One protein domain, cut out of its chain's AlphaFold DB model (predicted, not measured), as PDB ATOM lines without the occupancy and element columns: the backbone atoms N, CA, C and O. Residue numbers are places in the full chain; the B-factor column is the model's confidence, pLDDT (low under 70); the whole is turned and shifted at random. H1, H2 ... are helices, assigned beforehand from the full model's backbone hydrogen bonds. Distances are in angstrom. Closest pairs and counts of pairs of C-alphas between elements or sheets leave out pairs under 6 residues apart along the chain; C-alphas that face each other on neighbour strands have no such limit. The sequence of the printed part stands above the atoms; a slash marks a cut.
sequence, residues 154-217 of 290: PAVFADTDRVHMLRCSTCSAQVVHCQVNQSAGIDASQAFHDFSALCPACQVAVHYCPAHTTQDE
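This is residues 154 to 217 of the 290 residues of an uncharacterized protein of Actinomyces sp. HMSC065F12 (UniProt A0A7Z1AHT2). The model is a small cluster of short helices in which two loose pairs cross: H1 and H4 run side by side in opposite directions, and H2 and H5 also run in opposite directions, with lines roughly at right angles to H1. The short helices H3 and H6 lie at opposite ends of the longest axis, H6 on H1 and H3 beyond the end of H2. The printed part has 64 residues with six named helices, H1 to H6 in that order along the chain, and no named strand, and its class is all helix. It is compact, with a radius of gyration of the C-alphas of 10.5 A, and the C-alphas span 33 by 25 by 18 A along their three main axes.

The printed part begins at Pro 154, and residues 154 to 158 come before the first helix. H1, residues 159 to 167, starts with its C-alpha at (21.588, -11.250, -9.698) and is 12.5 A from first to last C-alpha. H2, residues 169 to 177, is 12.0 A long and ends with C-alpha 177 at (21.002, -6.663, -30.959). H3, residues 179 to 183, is 6.1 A long. H4, residues 188 to 193, is 8.9 A long. H5, residues 200 to 207, is 10.8 A long. H6, residues 214 to 217, is 5.1 A long and ends with the printed part, where C-alpha 217 stands at (26.478, -17.593, -8.637). H1 and H2 are the longest helices by residues, with 9 each.

H1 is the hub and touches four other helices. It touches H2 only at the corner by their link; the closest C-alphas, those of Met 165 and Ser 172, are 5.4 A apart, and the lines are about perpendicular at 88 degrees. H1 and H4 touch and run opposite ways at a shallow tilt of 21 degrees, with the C-alphas of Arg 162 and Phe 192 closest at 5.7 A. H1 and H5 touch at 84 degrees, about perpendicular, and their closest C-alphas are those of Asp 161 and His 207, 5.5 A apart. H6 touches H1, with the C-alphas of Thr 160 and Asp 216 closest at 5.2 A. H2 and H5 only just touch, with 3 pairs of C-alphas within 8 A, the closest being those of Cys 171 and Val 206 at 6.1 A; they run opposite ways at a shallow tilt of 5 degrees. H2 and H4 also only just touch, with 3 such pairs, the closest being those of Val 176 and Ala 188 at 6.4 A, and they are about perpendicular at 84 degrees. H3 touches no helix; it is close to H2 but not clearly touching, with the C-alphas of Val 176 and Gln 182 at 6.6 A, and H3 and H5 are near each other. H4 and H5 are apart, as are H1 and H3. In H1, H2, H3, H4 and H5 every O i to N i+4 pair is within hydrogen-bond range, and H6 is too short for such a pair.

The outline is rounded, and the two C-alphas farthest apart are those of Ser 183 in H3 and Thr 214 in H6, 32.9 A apart. The first and last printed C-alphas, those of Pro 154 and Glu 217, are 17.5 A apart. The printed part has no cut. The links H1 to H2, H2 to H3 and H3 to H4 are tight, those from H4 to H5 and from H5 to H6 are short, and no link is long. The mean pLDDT of the printed part is 90.1, and no printed residue is under 70.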
ATOM      1  N   PRO A 154       9.544 -16.088 -15.311       86.44
ATOM      2  CA  PRO A 154       9.881 -16.074 -13.892       86.44
ATOM      3  C   PRO A 154       9.400 -14.783 -13.218       86.44
ATOM      4  O   PRO A 154       9.525 -13.694 -13.777       86.44
ATOM      5  N   ALA A 155       8.830 -14.899 -12.015       82.06
ATOM      6  CA  ALA A 155       8.323 -13.740 -11.276       82.06
ATOM      7  C   ALA A 155       9.452 -12.828 -10.767       82.06
ATOM      8  O   ALA A 155       9.250 -11.628 -10.600       82.06
ATOM      9  N   VAL A 156      10.626 -13.410 -10.515       83.31
ATOM     10  CA  VAL A 156      11.825 -12.729 -10.029       83.31
ATOM     11  C   VAL A 156      13.016 -13.267 -10.815       83.31
ATOM     12  O   VAL A 156      13.139 -14.481 -10.974       83.31
ATOM     13  N   PHE A 157      13.869 -12.363 -11.293       85.50
ATOM     14  CA  PHE A 157      15.174 -12.688 -11.869       85.50
ATOM     15  C   PHE A 157      16.249 -12.480 -10.807       85.50
ATOM     16  O   PHE A 157      16.127 -11.584  -9.969       85.50
ATOM     17  N   ALA A 158      17.268 -13.330 -10.814       84.31
ATOM     18  CA  ALA A 158      18.330 -13.294  -9.819       84.31
ATOM     19  C   ALA A 158      19.507 -12.435 -10.303       84.31
ATOM     20  O   ALA A 158      19.725 -12.276 -11.503       84.31
ATOM     21  N   ASP A 159      20.328 -11.940  -9.373       88.81
ATOM     22  CA  ASP A 159      21.588 -11.250  -9.698       88.81
ATOM     23  C   ASP A 159      22.527 -12.105 -10.566       88.81
ATOM     24  O   ASP A 159      23.331 -11.581 -11.337       88.81
ATOM     25  N   THR A 160      22.381 -13.429 -10.502       91.19
ATOM     26  CA  THR A 160      23.068 -14.377 -11.383       91.19
ATOM     27  C   THR A 160      22.739 -14.154 -12.851       91.19
ATOM     28  O   THR A 160      23.634 -14.265 -13.681       91.19
ATOM     29  N   ASP A 161      21.498 -13.795 -13.189       92.19
ATOM     30  CA  ASP A 161      21.075 -13.541 -14.571       92.19
ATOM     31  C   ASP A 161      21.766 -12.292 -15.125       92.19
ATOM     32  O   ASP A 161      22.258 -12.278 -16.256       92.19
ATOM     33  N   ARG A 162      21.884 -11.262 -14.284       90.25
ATOM     34  CA  ARG A 162      22.603 -10.025 -14.585       90.25
ATOM     35  C   ARG A 162      24.099 -10.267 -14.811       90.25
ATOM     36  O   ARG A 162      24.652  -9.816 -15.814       90.25
ATOM     37  N   VAL A 163      24.759 -10.991 -13.904       91.19
ATOM     38  CA  VAL A 163      26.186 -11.344 -14.048       91.19
ATOM     39  C   VAL A 163      26.406 -12.201 -15.288       91.19
ATOM     40  O   VAL A 163      27.333 -11.950 -16.064       91.19
ATOM     41  N   HIS A 164      25.522 -13.173 -15.508       93.31
ATOM     42  CA  HIS A 164      25.580 -14.050 -16.663       93.31
ATOM     43  C   HIS A 164      25.461 -13.270 -17.971       93.31
ATOM     44  O   HIS A 164      26.249 -13.498 -18.889       93.31
ATOM     45  N   MET A 165      24.519 -12.326 -18.051       91.19
ATOM     46  CA  MET A 165      24.335 -11.464 -19.219       91.19
ATOM     47  C   MET A 165      25.632 -10.747 -19.596       91.19
ATOM     48  O   MET A 165      25.989 -10.745 -20.771       91.19
ATOM     49  N   LEU A 166      26.368 -10.212 -18.614       88.19
ATOM     50  CA  LEU A 166      27.634  -9.517 -18.855       88.19
ATOM     51  C   LEU A 166      28.754 -10.477 -19.294       88.19
ATOM     52  O   LEU A 166      29.540 -10.152 -20.185       88.19
ATOM     53  N   ARG A 167      28.836 -11.667 -18.684       90.56
ATOM     54  CA  ARG A 167      29.917 -12.632 -18.945       90.56
ATOM     55  C   ARG A 167      29.722 -13.410 -20.246       90.56
ATOM     56  O   ARG A 167      30.690 -13.713 -20.946       90.56
ATOM     57  N   CYS A 168      28.490 -13.797 -20.553       92.62
ATOM     58  CA  CYS A 168      28.168 -14.606 -21.716       92.62
ATOM     59  C   CYS A 168      28.129 -13.732 -22.970       92.62
ATOM     60  O   CYS A 168      27.166 -13.005 -23.203       92.62
ATOM     61  N   SER A 169      29.151 -13.860 -23.822       91.88
ATOM     62  CA  SER A 169      29.273 -13.091 -25.070       91.88
ATOM     63  C   SER A 169      28.077 -13.245 -26.013       91.88
ATOM     64  O   SER A 169      27.767 -12.336 -26.775       91.88
ATOM     65  N   THR A 170      27.394 -14.392 -25.967       93.69
ATOM     66  CA  THR A 170      26.195 -14.629 -26.775       93.69
ATOM     67  C   THR A 170      24.994 -13.873 -26.222       93.69
ATOM     68  O   THR A 170      24.317 -13.188 -26.982       93.69
ATOM     69  N   CYS A 171      24.753 -13.952 -24.910       93.19
ATOM     70  CA  CYS A 171      23.662 -13.218 -24.272       93.19
ATOM     71  C   CYS A 171      23.870 -11.708 -24.396       93.19
ATOM     72  O   CYS A 171      22.949 -11.013 -24.814       93.19
ATOM     73  N   SER A 172      25.073 -11.202 -24.105       92.19
ATOM     74  CA  SER A 172      25.364  -9.770 -24.215       92.19
ATOM     75  C   SER A 172      25.162  -9.252 -25.639       92.19
ATOM     76  O   SER A 172      24.468  -8.253 -25.828       92.19
ATOM     77  N   ALA A 173      25.685  -9.956 -26.648       92.19
ATOM     78  CA  ALA A 173      25.507  -9.573 -28.044       92.19
ATOM     79  C   ALA A 173      24.028  -9.583 -28.454       92.19
ATOM     80  O   ALA A 173      23.539  -8.618 -29.035       92.19
ATOM     81  N   GLN A 174      23.297 -10.649 -28.127       92.94
ATOM     82  CA  GLN A 174      21.891 -10.797 -28.497       92.94
ATOM     83  C   GLN A 174      20.981  -9.761 -27.839       92.94
ATOM     84  O   GLN A 174      20.118  -9.177 -28.491       92.94
ATOM     85  N   VAL A 175      21.206  -9.483 -26.557       93.00
ATOM     86  CA  VAL A 175      20.455  -8.466 -25.818       93.00
ATOM     87  C   VAL A 175      20.642  -7.085 -26.451       93.00
ATOM     88  O   VAL A 175      19.653  -6.379 -26.648       93.00
ATOM     89  N   VAL A 176      21.872  -6.725 -26.828       89.38
ATOM     90  CA  VAL A 176      22.183  -5.449 -27.497       89.38
ATOM     91  C   VAL A 176      21.658  -5.412 -28.939       89.38
ATOM     92  O   VAL A 176      21.309  -4.348 -29.453       89.38
ATOM     93  N   HIS A 177      21.567  -6.560 -29.612       90.62
ATOM     94  CA  HIS A 177      21.002  -6.663 -30.959       90.62
ATOM     95  C   HIS A 177      19.470  -6.746 -30.997       90.62
ATOM     96  O   HIS A 177      18.887  -6.596 -32.071       90.62
ATOM     97  N   CYS A 178      18.803  -6.919 -29.855       92.38
ATOM     98  CA  CYS A 178      17.348  -6.905 -29.788       92.38
ATOM     99  C   CYS A 178      16.797  -5.516 -30.150       92.38
ATOM    100  O   CYS A 178      17.109  -4.512 -29.506       92.38
ATOM    101  N   GLN A 179      15.913  -5.469 -31.150       91.81
ATOM    102  CA  GLN A 179      15.324  -4.227 -31.655       91.81
ATOM    103  C   GLN A 179      14.567  -3.443 -30.570       91.81
ATOM    104  O   GLN A 179      14.625  -2.214 -30.548       91.81
ATOM    105  N   VAL A 180      13.894  -4.140 -29.646       92.00
ATOM    106  CA  VAL A 180      13.172  -3.511 -28.527       92.00
ATOM    107  C   VAL A 180      14.150  -2.780 -27.605       92.00
ATOM    108  O   VAL A 180      13.947  -1.603 -27.314       92.00
ATOM    109  N   ASN A 181      15.253  -3.429 -27.222       92.69
ATOM    110  CA  ASN A 181      16.274  -2.817 -26.366       92.69
ATOM    111  C   ASN A 181      16.977  -1.646 -27.063       92.69
ATOM    112  O   ASN A 181      17.160  -0.596 -26.452       92.69
ATOM    113  N   GLN A 182      17.295  -1.787 -28.354       92.06
ATOM    114  CA  GLN A 182      17.881  -0.702 -29.149       92.06
ATOM    115  C   GLN A 182      16.964   0.517 -29.219       92.06
ATOM    116  O   GLN A 182      17.419   1.643 -29.041       92.06
ATOM    117  N   SER A 183      15.665   0.300 -29.440       90.56
ATOM    118  CA  SER A 183      14.684   1.389 -29.481       90.56
ATOM    119  C   SER A 183      14.522   2.100 -28.133       90.56
ATOM    120  O   SER A 183      14.218   3.290 -28.103       90.56
ATOM    121  N   ALA A 184      14.775   1.388 -27.032       88.44
ATOM    122  CA  ALA A 184      14.784   1.924 -25.676       88.44
ATOM    123  C   ALA A 184      16.134   2.549 -25.270       88.44
ATOM    124  O   ALA A 184      16.241   3.087 -24.171       88.44
ATOM    125  N   GLY A 185      17.158   2.490 -26.132       87.75
ATOM    126  CA  GLY A 185      18.498   2.991 -25.824       87.75
ATOM    127  C   GLY A 185      19.221   2.195 -24.734       87.75
ATOM    128  O   GLY A 185      20.094   2.743 -24.068       87.75
ATOM    129  N   ILE A 186      18.858   0.926 -24.534       87.44
ATOM    130  CA  ILE A 186      19.482   0.066 -23.527       87.44
ATOM    131  C   ILE A 186      20.734  -0.570 -24.128       87.44
ATOM    132  O   ILE A 186      20.648  -1.409 -25.028       87.44
ATOM    133  N   ASP A 187      21.898  -0.177 -23.618       83.94
ATOM    134  CA  ASP A 187      23.173  -0.825 -23.915       83.94
ATOM    135  C   ASP A 187      23.519  -1.909 -22.876       83.94
ATOM    136  O   ASP A 187      22.743  -2.207 -21.966       83.94
ATOM    137  N   ALA A 188      24.689  -2.534 -23.020       78.62
ATOM    138  CA  ALA A 188      25.119  -3.598 -22.117       78.62
ATOM    139  C   ALA A 188      25.361  -3.123 -20.671       78.62
ATOM    140  O   ALA A 188      25.132  -3.891 -19.741       78.62
ATOM    141  N   SER A 189      25.807  -1.878 -20.471       82.06
ATOM    142  CA  SER A 189      26.044  -1.323 -19.135       82.06
ATOM    143  C   SER A 189      24.719  -1.010 -18.446       82.06
ATOM    144  O   SER A 189      24.510  -1.408 -17.302       82.06
ATOM    145  N   GLN A 190      23.778  -0.401 -19.169       84.50
ATOM    146  CA  GLN A 190      22.441  -0.126 -18.661       84.50
ATOM    147  C   GLN A 190      21.683  -1.419 -18.345       84.50
ATOM    148  O   GLN A 190      21.042  -1.514 -17.304       84.50
ATOM    149  N   ALA A 191      21.794  -2.433 -19.208       83.94
ATOM    150  CA  ALA A 191      21.216  -3.756 -18.980       83.94
ATOM    151  C   ALA A 191      21.807  -4.470 -17.759       83.94
ATOM    152  O   ALA A 191      21.115  -5.252 -17.108       83.94
ATOM    153  N   PHE A 192      23.082  -4.219 -17.457       84.44
ATOM    154  CA  PHE A 192      23.690  -4.695 -16.228       84.44
ATOM    155  C   PHE A 192      23.090  -3.953 -15.030       84.44
ATOM    156  O   PHE A 192      22.515  -4.593 -14.166       84.44
ATOM    157  N   HIS A 193      23.120  -2.623 -14.965       83.75
ATOM    158  CA  HIS A 193      22.599  -1.914 -13.785       83.75
ATOM    159  C   HIS A 193      21.089  -2.081 -13.565       83.75
ATOM    160  O   HIS A 193      20.647  -2.173 -12.422       83.75
ATOM    161  N   ASP A 194      20.309  -2.167 -14.641       86.69
ATOM    162  CA  ASP A 194      18.867  -2.386 -14.591       86.69
ATOM    163  C   ASP A 194      18.455  -3.535 -15.518       86.69
ATOM    164  O   ASP A 194      17.917  -3.353 -16.613       86.69
ATOM    165  N   PHE A 195      18.675  -4.759 -15.037       90.00
ATOM    166  CA  PHE A 195      18.254  -5.971 -15.740       90.00
ATOM    167  C   PHE A 195      16.735  -6.015 -15.976       90.00
ATOM    168  O   PHE A 195      16.260  -6.620 -16.938       90.00
ATOM    169  N   SER A 196      15.955  -5.346 -15.121       88.69
ATOM    170  CA  SER A 196      14.498  -5.317 -15.220       88.69
ATOM    171  C   SER A 196      13.994  -4.451 -16.379       88.69
ATOM    172  O   SER A 196      12.908  -4.729 -16.898       88.69
ATOM    173  N   ALA A 197      14.797  -3.479 -16.832       88.94
ATOM    174  CA  ALA A 197      14.505  -2.636 -17.991       88.94
ATOM    175  C   ALA A 197      14.634  -3.371 -19.332       88.94
ATOM    176  O   ALA A 197      14.079  -2.915 -20.331       88.94
ATOM    177  N   LEU A 198      15.333  -4.511 -19.371       91.88
ATOM    178  CA  LEU A 198      15.459  -5.312 -20.587       91.88
ATOM    179  C   LEU A 198      14.102  -5.745 -21.139       91.88
ATOM    180  O   LEU A 198      13.138  -5.946 -20.399       91.88
ATOM    181  N   CYS A 199      14.051  -6.007 -22.444       93.19
ATOM    182  CA  CYS A 199      12.889  -6.630 -23.057       93.19
ATOM    183  C   CYS A 199      12.503  -7.915 -22.286       93.19
ATOM    184  O   CYS A 199      13.382  -8.730 -21.986       93.19
ATOM    185  N   PRO A 200      11.217  -8.142 -21.945       93.31
ATOM    186  CA  PRO A 200      10.820  -9.303 -21.143       93.31
ATOM    187  C   PRO A 200      11.271 -10.645 -21.729       93.31
ATOM    188  O   PRO A 200      11.667 -11.536 -20.981       93.31
ATOM    189  N   ALA A 201      11.260 -10.775 -23.059       94.62
ATOM    190  CA  ALA A 201      11.736 -11.963 -23.760       94.62
ATOM    191  C   ALA A 201      13.251 -12.180 -23.598       94.62
ATOM    192  O   ALA A 201      13.703 -13.299 -23.373       94.62
ATOM    193  N   CYS A 202      14.027 -11.096 -23.615       94.56
ATOM    194  CA  CYS A 202      15.468 -11.089 -23.398       94.56
ATOM    195  C   CYS A 202      15.814 -11.554 -21.981       94.56
ATOM    196  O   CYS A 202      16.720 -12.362 -21.807       94.56
ATOM    197  N   GLN A 203      15.064 -11.091 -20.973       94.56
ATOM    198  CA  GLN A 203      15.261 -11.515 -19.582       94.56
ATOM    199  C   GLN A 203      15.068 -13.029 -19.434       94.56
ATOM    200  O   GLN A 203      15.892 -13.705 -18.821       94.56
ATOM    201  N   VAL A 204      14.017 -13.579 -20.052       95.38
ATOM    202  CA  VAL A 204      13.748 -15.026 -20.050       95.38
ATOM    203  C   VAL A 204      14.838 -15.804 -20.794       95.38
ATOM    204  O   VAL A 204      15.288 -16.841 -20.310       95.38
ATOM    205  N   ALA A 205      15.293 -15.298 -21.943       95.44
ATOM    206  CA  ALA A 205      16.339 -15.933 -22.740       95.44
ATOM    207  C   ALA A 205      17.691 -16.000 -22.013       95.44
ATOM    208  O   ALA A 205      18.363 -17.028 -22.064       95.44
ATOM    209  N   VAL A 206      18.064 -14.936 -21.294       94.94
ATOM    210  CA  VAL A 206      19.254 -14.924 -20.431       94.94
ATOM    211  C   VAL A 206      19.092 -15.905 -19.272       94.94
ATOM    212  O   VAL A 206      20.002 -16.685 -19.002       94.94
ATOM    213  N   HIS A 207      17.937 -15.897 -18.606       94.62
ATOM    214  CA  HIS A 207      17.685 -16.748 -17.444       94.62
ATOM    215  C   HIS A 207      17.824 -18.243 -17.761       94.62
ATOM    216  O   HIS A 207      18.427 -18.993 -17.000       94.62
ATOM    217  N   TYR A 208      17.328 -18.680 -18.921       94.38
ATOM    218  CA  TYR A 208      17.417 -20.079 -19.349       94.38
ATOM    219  C   TYR A 208      18.618 -20.387 -20.256       94.38
ATOM    220  O   TYR A 208      18.639 -21.419 -20.939       94.38
ATOM    221  N   CYS A 209      19.631 -19.520 -20.280       95.00
ATOM    222  CA  CYS A 209      20.828 -19.750 -21.074       95.00
ATOM    223  C   CYS A 209      21.555 -21.033 -20.615       95.00
ATOM    224  O   CYS A 209      21.886 -21.174 -19.436       95.00
ATOM    225  N   PRO A 210      21.887 -21.972 -21.523       93.88
ATOM    226  CA  PRO A 210      22.572 -23.210 -21.145       93.88
ATOM    227  C   PRO A 210      24.020 -22.993 -20.675       93.88
ATOM    228  O   PRO A 210      24.626 -23.918 -20.144       93.88
ATOM    229  N   ALA A 211      24.586 -21.798 -20.878       93.69
ATOM    230  CA  ALA A 211      25.942 -21.450 -20.457       93.69
ATOM    231  C   ALA A 211      26.021 -20.907 -19.019       93.69
ATOM    232  O   ALA A 211      27.086 -20.427 -18.618       93.69
ATOM    233  N   HIS A 212      24.917 -20.921 -18.262       91.31
ATOM    234  CA  HIS A 212      24.937 -20.611 -16.831       91.31
ATOM    235  C   HIS A 212      25.909 -21.535 -16.103       91.31
ATOM    236  O   HIS A 212      25.922 -22.749 -16.319       91.31
ATOM    237  N   THR A 213      26.747 -20.961 -15.243       89.44
ATOM    238  CA  THR A 213      27.715 -21.733 -14.456       89.44
ATOM    239  C   THR A 213      27.729 -21.287 -13.002       89.44
ATOM    240  O   THR A 213      27.301 -20.190 -12.660       89.44
ATOM    241  N   THR A 214      28.333 -22.103 -12.140       88.62
ATOM    242  CA  THR A 214      28.558 -21.769 -10.725       88.62
ATOM    243  C   THR A 214      29.406 -20.507 -10.524       88.62
ATOM    244  O   THR A 214      29.356 -19.889  -9.465       88.62
ATOM    245  N   GLN A 215      30.167 -20.072 -11.535       87.00
ATOM    246  CA  GLN A 215      30.879 -18.794 -11.484       87.00
ATOM    247  C   GLN A 215      29.922 -17.592 -11.561       87.00
ATOM    248  O   GLN A 215      30.265 -16.531 -11.050       87.00
ATOM    249  N   ASP A 216      28.738 -17.734 -12.177       89.62
ATOM    250  CA  ASP A 216      27.713 -16.674 -12.164       89.62
ATOM    251  C   ASP A 216      27.157 -16.486 -10.751       89.62
ATOM    252  O   ASP A 216      27.017 -15.361 -10.283       89.62
ATOM    253  N   GLU A 217      26.922 -17.590 -10.037       87.88
ATOM    254  CA  GLU A 217      26.478 -17.593  -8.637       87.88
ATOM    255  C   GLU A 217      27.507 -16.937  -7.714       87.88
ATOM    256  O   GLU A 217      27.169 -16.093  -6.883       87.88
TER     257      GLU A 217